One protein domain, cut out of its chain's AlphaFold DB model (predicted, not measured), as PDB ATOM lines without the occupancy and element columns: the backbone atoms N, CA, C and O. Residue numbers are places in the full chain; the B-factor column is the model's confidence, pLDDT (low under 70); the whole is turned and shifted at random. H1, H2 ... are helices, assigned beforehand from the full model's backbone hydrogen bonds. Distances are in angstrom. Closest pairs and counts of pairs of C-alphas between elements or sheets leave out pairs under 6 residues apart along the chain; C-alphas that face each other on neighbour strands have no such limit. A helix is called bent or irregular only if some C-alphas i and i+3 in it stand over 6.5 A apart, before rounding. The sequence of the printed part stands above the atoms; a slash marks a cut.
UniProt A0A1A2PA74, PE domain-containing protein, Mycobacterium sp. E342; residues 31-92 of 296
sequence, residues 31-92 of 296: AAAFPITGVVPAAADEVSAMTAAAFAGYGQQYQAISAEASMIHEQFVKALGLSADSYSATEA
ATOM      1  N   ALA A  31     225.952  -0.791 198.466       97.69
ATOM      2  CA  ALA A  31     225.756   0.264 199.458       97.69
ATOM      3  C   ALA A  31     226.502   1.554 199.078       97.69
ATOM      4  O   ALA A  31     226.007   2.657 199.316       97.69
ATOM      5  N   ALA A  32     227.670   1.424 198.446       96.88
ATOM      6  CA  ALA A  32     228.471   2.548 197.981       96.88
ATOM      7  C   ALA A  32     227.921   3.207 196.704       96.88
ATOM      8  O   ALA A  32     228.277   4.350 196.422       96.88
ATOM      9  N   ALA A  33     227.049   2.540 195.938       96.88
ATOM     10  CA  ALA A  33     226.612   3.006 194.621       96.88
ATOM     11  C   ALA A  33     226.009   4.412 194.642       96.88
ATOM     12  O   ALA A  33     226.423   5.271 193.868       96.88
ATOM     13  N   PHE A  34     225.071   4.675 195.551       96.12
ATOM     14  CA  PHE A  34     224.461   5.996 195.669       96.12
ATOM     15  C   PHE A  34     225.439   7.076 196.170       96.12
ATOM     16  O   PHE A  34     225.605   8.071 195.466       96.12
ATOM     17  N   PRO A  35     226.128   6.927 197.320       97.44
ATOM     18  CA  PRO A  35     226.961   8.002 197.863       97.44
ATOM     19  C   PRO A  35     228.130   8.413 196.956       97.44
ATOM     20  O   PRO A  35     228.511   9.580 196.972       97.44
ATOM     21  N   ILE A  36     228.680   7.507 196.138       97.00
ATOM     22  CA  ILE A  36     229.799   7.843 195.237       97.00
ATOM     23  C   ILE A  36     229.348   8.374 193.870       97.00
ATOM     24  O   ILE A  36     230.162   8.919 193.128       97.00
ATOM     25  N   THR A  37     228.072   8.206 193.510       97.81
ATOM     26  CA  THR A  37     227.523   8.681 192.227       97.81
ATOM     27  C   THR A  37     226.599   9.888 192.381       97.81
ATOM     28  O   THR A  37     226.425  10.649 191.433       97.81
ATOM     29  N   GLY A  38     226.046  10.097 193.574       96.12
ATOM     30  CA  GLY A  38     225.207  11.231 193.958       96.12
ATOM     31  C   GLY A  38     225.982  12.350 194.654       96.12
ATOM     32  O   GLY A  38     225.490  12.906 195.633       96.12
ATOM     33  N   VAL A  39     227.201  12.657 194.200       97.94
ATOM     34  CA  VAL A  39     228.048  13.693 194.813       97.94
ATOM     35  C   VAL A  39     227.435  15.076 194.589       97.94
ATOM     36  O   VAL A  39     227.174  15.478 193.455       97.94
ATOM     37  N   VAL A  40     227.213  15.813 195.678       97.31
ATOM     38  CA  VAL A  40     226.639  17.166 195.653       97.31
ATOM     39  C   VAL A  40     227.764  18.207 195.537       97.31
ATOM     40  O   VAL A  40     228.780  18.063 196.220       97.31
ATOM     41  N   PRO A  41     227.615  19.260 194.704       97.06
ATOM     42  CA  PRO A  41     228.571  20.367 194.639       97.06
ATOM     43  C   PRO A  41     228.788  21.037 196.001       97.06
ATOM     44  O   PRO A  41     227.833  21.265 196.740       97.06
ATOM     45  N   ALA A  42     230.038  21.390 196.312       96.88
ATOM     46  CA  ALA A  42     230.387  22.057 197.571       96.88
ATOM     47  C   ALA A  42     229.814  23.486 197.665       96.88
ATOM     48  O   ALA A  42     229.467  23.947 198.751       96.88
ATOM     49  N   ALA A  43     229.695  24.169 196.525       96.81
ATOM     50  CA  ALA A  43     229.060  25.472 196.375       96.81
ATOM     51  C   ALA A  43     228.368  25.588 195.000       96.81
ATOM     52  O   ALA A  43     228.423  24.673 194.177       96.81
ATOM     53  N   ALA A  44     227.668  26.703 194.770       96.44
ATOM     54  CA  ALA A  44     226.878  26.945 193.558       96.44
ATOM     55  C   ALA A  44     227.711  27.382 192.334       96.44
ATOM     56  O   ALA A  44     227.142  27.685 191.287       96.44
ATOM     57  N   ASP A  45     229.034  27.463 192.465       98.31
ATOM     58  CA  ASP A  45     229.925  27.845 191.377       98.31
ATOM     59  C   ASP A  45     230.172  26.690 190.389       98.31
ATOM     60  O   ASP A  45     230.008  25.504 190.696       98.31
ATOM     61  N   GLU A  46     230.592  27.048 189.177       97.31
ATOM     62  CA  GLU A  46     230.830  26.093 188.093       97.31
ATOM     63  C   GLU A  46     231.971  25.113 188.398       97.31
ATOM     64  O   GLU A  46     231.912  23.962 187.960       97.31
ATOM     65  N   VAL A  47     232.983  25.527 189.171       98.19
ATOM     66  CA  VAL A  47     234.114  24.659 189.533       98.19
ATOM     67  C   VAL A  47     233.629  23.572 190.486       98.19
ATOM     68  O   VAL A  47     233.845  22.393 190.212       98.19
ATOM     69  N   SER A  48     232.877  23.933 191.528       98.25
ATOM     70  CA  SER A  48     232.234  22.978 192.439       98.25
ATOM     71  C   SER A  48     231.315  21.998 191.705       98.25
ATOM     72  O   SER A  48     231.336  20.796 191.993       98.25
ATOM     73  N   ALA A  49     230.526  22.483 190.741       98.12
ATOM     74  CA  ALA A  49     229.645  21.638 189.937       98.12
ATOM     75  C   ALA A  49     230.431  20.656 189.053       98.12
ATOM     76  O   ALA A  49     230.110  19.466 189.011       98.12
ATOM     77  N   MET A  50     231.486  21.131 188.382       98.31
ATOM     78  CA  MET A  50     232.346  20.299 187.542       98.31
ATOM     79  C   MET A  50     233.106  19.257 188.367       98.31
ATOM     80  O   MET A  50     233.191  18.097 187.965       98.31
ATOM     81  N   THR A  51     233.617  19.636 189.540       98.12
ATOM     82  CA  THR A  51     234.308  18.717 190.450       98.12
ATOM     83  C   THR A  51     233.369  17.622 190.960       98.12
ATOM     84  O   THR A  51     233.721  16.445 190.890       98.12
ATOM     85  N   ALA A  52     232.156  17.969 191.405       98.38
ATOM     86  CA  ALA A  52     231.165  16.972 191.817       98.38
ATOM     87  C   ALA A  52     230.787  16.024 190.666       98.38
ATOM     88  O   ALA A  52     230.739  14.808 190.858       98.38
ATOM     89  N   ALA A  53     230.604  16.556 189.452       98.06
ATOM     90  CA  ALA A  53     230.331  15.749 188.264       98.06
ATOM     91  C   ALA A  53     231.494  14.804 187.909       98.06
ATOM     92  O   ALA A  53     231.253  13.658 187.525       98.06
ATOM     93  N   ALA A  54     232.747  15.243 188.071       98.31
ATOM     94  CA  ALA A  54     233.923  14.404 187.850       98.31
ATOM     95  C   ALA A  54     233.976  13.229 188.840       98.31
ATOM     96  O   ALA A  54     234.170  12.086 188.421       98.31
ATOM     97  N   PHE A  55     233.731  13.478 190.133       98.38
ATOM     98  CA  PHE A  55     233.666  12.414 191.139       98.38
ATOM     99  C   PHE A  55     232.510  11.447 190.892       98.38
ATOM    100  O   PHE A  55     232.721  10.236 190.921       98.38
ATOM    101  N   ALA A  56     231.321  11.956 190.564       98.38
ATOM    102  CA  ALA A  56     230.189  11.115 190.189       98.38
ATOM    103  C   ALA A  56     230.516  10.242 188.964       98.38
ATOM    104  O   ALA A  56     230.219   9.047 188.949       98.38
ATOM    105  N   GLY A  57     231.187  10.812 187.956       98.38
ATOM    106  CA  GLY A  57     231.662  10.085 186.779       98.38
ATOM    107  C   GLY A  57     232.691   8.999 187.109       98.38
ATOM    108  O   GLY A  57     232.671   7.929 186.497       98.38
ATOM    109  N   TYR A  58     233.561   9.230 188.094       98.38
ATOM    110  CA  TYR A  58     234.477   8.207 188.600       98.38
ATOM    111  C   TYR A  58     233.733   7.103 189.364       98.38
ATOM    112  O   TYR A  58     233.978   5.922 189.128       98.38
ATOM    113  N   GLY A  59     232.755   7.467 190.198       98.25
ATOM    114  CA  GLY A  59     231.886   6.518 190.894       98.25
ATOM    115  C   GLY A  59     231.138   5.583 189.939       98.25
ATOM    116  O   GLY A  59     231.056   4.382 190.185       98.25
ATOM    117  N   GLN A  60     230.657   6.101 188.806       98.38
ATOM    118  CA  GLN A  60     230.004   5.291 187.768       98.38
ATOM    119  C   GLN A  60     230.973   4.291 187.114       98.38
ATOM    120  O   GLN A  60     230.620   3.130 186.910       98.38
ATOM    121  N   GLN A  61     232.207   4.712 186.819       98.31
ATOM    122  CA  GLN A  61     233.240   3.815 186.285       98.31
ATOM    123  C   GLN A  61     233.617   2.728 187.291       98.31
ATOM    124  O   GLN A  61     233.708   1.558 186.926       98.31
ATOM    125  N   TYR A  62     233.773   3.099 188.563       98.38
ATOM    126  CA  TYR A  62     234.027   2.146 189.638       98.38
ATOM    127  C   TYR A  62     232.934   1.075 189.724       98.38
ATOM    128  O   TYR A  62     233.256  -0.106 189.831       98.38
ATOM    129  N   GLN A  63     231.655   1.456 189.632       98.44
ATOM    130  CA  GLN A  63     230.540   0.501 189.665       98.44
ATOM    131  C   GLN A  63     230.566  -0.465 188.473       98.44
ATOM    132  O   GLN A  63     230.380  -1.667 188.657       98.44
ATOM    133  N   ALA A  64     230.868   0.030 187.268       97.50
ATOM    134  CA  ALA A  64     230.991  -0.816 186.080       97.50
ATOM    135  C   ALA A  64     232.127  -1.845 186.218       97.50
ATOM    136  O   ALA A  64     231.914  -3.037 186.000       97.50
ATOM    137  N   ILE A  65     233.310  -1.400 186.652       97.56
ATOM    138  CA  ILE A  65     234.471  -2.277 186.866       97.56
ATOM    139  C   ILE A  65     234.198  -3.273 188.002       97.56
ATOM    140  O   ILE A  65     234.559  -4.443 187.906       97.56
ATOM    141  N   SER A  66     233.529  -2.834 189.070       96.75
ATOM    142  CA  SER A  66     233.185  -3.693 190.208       96.75
ATOM    143  C   SER A  66     232.220  -4.815 189.820       96.75
ATOM    144  O   SER A  66     232.352  -5.933 190.316       96.75
ATOM    145  N   ALA A  67     231.282  -4.548 188.906       96.06
ATOM    146  CA  ALA A  67     230.399  -5.574 188.362       96.06
ATOM    147  C   ALA A  67     231.174  -6.614 187.534       96.06
ATOM    148  O   ALA A  67     230.967  -7.816 187.704       96.06
ATOM    149  N   GLU A  68     232.114  -6.171 186.692       97.31
ATOM    150  CA  GLU A  68     232.989  -7.073 185.932       97.31
ATOM    151  C   GLU A  68     233.866  -7.932 186.853       97.31
ATOM    152  O   GLU A  68     233.941  -9.153 186.693       97.31
ATOM    153  N   ALA A  69     234.456  -7.319 187.879       95.44
ATOM    154  CA  ALA A  69     235.248  -8.019 188.880       95.44
ATOM    155  C   ALA A  69     234.429  -9.080 189.640       95.44
ATOM    156  O   ALA A  69     234.939 -10.174 189.878       95.44
ATOM    157  N   SER A  70     233.160  -8.800 189.968       96.31
ATOM    158  CA  SER A  70     232.267  -9.780 190.610       96.31
ATOM    159  C   SER A  70     232.063 -11.017 189.734       96.31
ATOM    160  O   SER A  70     232.159 -12.139 190.225       96.31
ATOM    161  N   MET A  71     231.859 -10.833 188.425       96.12
ATOM    162  CA  MET A  71     231.700 -11.960 187.496       96.12
ATOM    163  C   MET A  71     232.968 -12.816 187.409       96.12
ATOM    164  O   MET A  71     232.891 -14.045 187.414       96.12
ATOM    165  N   ILE A  72     234.140 -12.179 187.342       96.81
ATOM    166  CA  ILE A  72     235.428 -12.886 187.314       96.81
ATOM    167  C   ILE A  72     235.636 -13.660 188.623       96.81
ATOM    168  O   ILE A  72     236.045 -14.822 188.595       96.81
ATOM    169  N   HIS A  73     235.315 -13.044 189.764       98.06
ATOM    170  CA  HIS A  73     235.413 -13.676 191.081       98.06
ATOM    171  C   HIS A  73     234.514 -14.910 191.198       98.06
ATOM    172  O   HIS A  73     234.976 -15.969 191.616       98.06
ATOM    173  N   GLU A  74     233.255 -14.818 190.771       97.44
ATOM    174  CA  GLU A  74     232.326 -15.957 190.776       97.44
ATOM    175  C   GLU A  74     232.831 -17.121 189.919       97.44
ATOM    176  O   GLU A  74     232.783 -18.282 190.339       97.44
ATOM    177  N   GLN A  75     233.364 -16.825 188.732       97.44
ATOM    178  CA  GLN A  75     233.948 -17.844 187.861       97.44
ATOM    179  C   GLN A  75     235.180 -18.492 188.490       97.44
ATOM    180  O   GLN A  75     235.332 -19.711 188.408       97.44
ATOM    181  N   PHE A  76     236.032 -17.702 189.144       96.81
ATOM    182  CA  PHE A  76     237.194 -18.208 189.867       96.81
ATOM    183  C   PHE A  76     236.788 -19.146 191.009       96.81
ATOM    184  O   PHE A  76     237.295 -20.265 191.088       96.81
ATOM    185  N   VAL A  77     235.829 -18.741 191.847       98.00
ATOM    186  CA  VAL A  77     235.322 -19.569 192.955       98.00
ATOM    187  C   VAL A  77     234.708 -20.869 192.437       98.00
ATOM    188  O   VAL A  77     234.996 -21.943 192.965       98.00
ATOM    189  N   LYS A  78     233.920 -20.796 191.359       95.69
ATOM    190  CA  LYS A  78     233.343 -21.982 190.717       95.69
ATOM    191  C   LYS A  78     234.424 -22.920 190.180       95.69
ATOM    192  O   LYS A  78     234.340 -24.127 190.386       95.69
ATOM    193  N   ALA A  79     235.431 -22.380 189.497       95.44
ATOM    194  CA  ALA A  79     236.524 -23.178 188.956       95.44
ATOM    195  C   ALA A  79     237.344 -23.854 190.062       95.44
ATOM    196  O   ALA A  79     237.726 -25.015 189.915       95.44
ATOM    197  N   LEU A  80     237.561 -23.159 191.182       95.62
ATOM    198  CA  LEU A  80     238.246 -23.707 192.347       95.62
ATOM    199  C   LEU A  80     237.483 -24.898 192.943       95.62
ATOM    200  O   LEU A  80     238.089 -25.944 193.163       95.62
ATOM    201  N   GLY A  81     236.164 -24.769 193.127       94.25
ATOM    202  CA  GLY A  81     235.325 -25.864 193.627       94.25
ATOM    203  C   GLY A  81     235.315 -27.079 192.692       94.25
ATOM    204  O   GLY A  81     235.597 -28.194 193.114       94.25
ATOM    205  N   LEU A  82     235.123 -26.857 191.386       92.81
ATOM    206  CA  LEU A  82     235.173 -27.942 190.393       92.81
ATOM    207  C   LEU A  82     236.544 -28.637 190.338       92.81
ATOM    208  O   LEU A  82     236.633 -29.841 190.084       92.81
ATOM    209  N   SER A  83     237.623 -27.885 190.566       90.25
ATOM    210  CA  SER A  83     238.975 -28.446 190.633       90.25
ATOM    211  C   SER A  83     239.154 -29.309 191.882       90.25
ATOM    212  O   SER A  83     239.733 -30.388 191.781       90.25
ATOM    213  N   ALA A  84     238.625 -28.878 193.032       92.50
ATOM    214  CA  ALA A  84     238.628 -29.671 194.262       92.50
ATOM    215  C   ALA A  84     237.900 -31.012 194.064       92.50
ATOM    216  O   ALA A  84     238.473 -32.063 194.353       92.50
ATOM    217  N   ASP A  85     236.703 -30.988 193.469       89.75
ATOM    218  CA  ASP A  85     235.938 -32.199 193.145       89.75
ATOM    219  C   ASP A  85     236.720 -33.130 192.202       89.75
ATOM    220  O   ASP A  85     236.754 -34.347 192.392       89.75
ATOM    221  N   SER A  86     237.408 -32.560 191.207       89.44
ATOM    222  CA  SER A  86     238.221 -33.322 190.251       89.44
ATOM    223  C   SER A  86     239.418 -34.010 190.919       89.44
ATOM    224  O   SER A  86     239.706 -35.176 190.623       89.44
ATOM    225  N   TYR A  87     240.110 -33.324 191.836       90.75
ATOM    226  CA  TYR A  87     241.195 -33.928 192.614       90.75
ATOM    227  C   TYR A  87     240.673 -35.022 193.550       90.75
ATOM    228  O   TYR A  87     241.235 -36.116 193.557       90.75
ATOM    229  N   SER A  88     239.554 -34.786 194.242       89.81
ATOM    230  CA  SER A  88     238.924 -35.791 195.111       89.81
ATOM    231  C   SER A  88     238.519 -37.055 194.334       89.81
ATOM    232  O   SER A  88     238.845 -38.175 194.736       89.81
ATOM    233  N   ALA A  89     237.896 -36.896 193.162       87.62
ATOM    234  CA  ALA A  89     237.540 -38.020 192.295       87.62
ATOM    235  C   ALA A  89     238.774 -38.802 191.810       87.62
ATOM    236  O   ALA A  89     238.737 -40.031 191.705       87.62
ATOM    237  N   THR A  90     239.879 -38.102 191.539       87.25
ATOM    238  CA  THR A  90     241.144 -38.728 191.134       87.25
ATOM    239  C   THR A  90     241.764 -39.531 192.277       87.25
ATOM    240  O   THR A  90     242.199 -40.663 192.062       87.25
ATOM    241  N   GLU A  91     241.772 -38.992 193.498       86.06
ATOM    242  CA  GLU A  91     242.258 -39.702 194.688       86.06
ATOM    243  C   GLU A  91     241.431 -40.965 194.968       86.06
ATOM    244  O   GLU A  91     242.002 -42.035 195.196       86.06
ATOM    245  N   ALA A  92     240.102 -40.889 194.841       85.81
ATOM    246  CA  ALA A  92     239.221 -42.048 194.973       85.81
ATOM    247  C   ALA A  92     239.490 -43.114 193.894       85.81
ATOM    248  O   ALA A  92     239.630 -44.298 194.211       85.81
TER     249      ALA A  92
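This is residues 31 to 92 of the 296 residues of the protein "PE domain-containing protein" of Mycobacterium sp. E342 (UniProt A0A1A2PA74). One very long helix, H2, makes nearly the whole length of a rod, and the short helix H1 folds back beside residues 55 to 63 of it. The shape is a lopsided hairpin with one short arm and one long one: residues 64 to 92, which belong to H2, stick out free of the rest. The printed part has 62 residues with two named helices, H1 and then H2, and no named strand; the class is all helix. The whole is extended, with a radius of gyration of the C-alphas of 20.9 A and spans of 70 by 15 by 9 A.

Begin with H2, residues 46 to 92, the longest helix. Then look for H1, residues 31 to 37, which H2 touches with residues 55 to 63 alone; the closest C-alphas of the two are those of Thr 37 and Ala 56, 4.1 A apart. The two run opposite ways at a shallow tilt of 33 degrees, only just short of steep, and form a helical hairpin. In H2 every O i to N i+4 pair is within hydrogen-bond range, while in H1 it is 2 of 3.

Find C-alpha 46 at (230.830, 26.093, 188.093); from there H2 runs 69.0 A to C-alpha 92 at (239.221, -42.048, 194.973). H1 begins at C-alpha 31, at (225.756, 0.264, 199.458), and measures 11.2 A to C-alpha 37. H1 is irregular, but only just: C-alphas 31 and 34 are 7.0 A apart.

The two C-alphas farthest apart, those of Asp 45 and Ala 92, are 70.6 A from each other. Without residues 64 to 92, the body of 33 residues spans 28 by 15 by 6 A. Between H1 and H2 you will find a short link of 8 residues, and the printed part has no cut. The mean pLDDT of the printed part of this model is 95.9, and no printed residue is under 70.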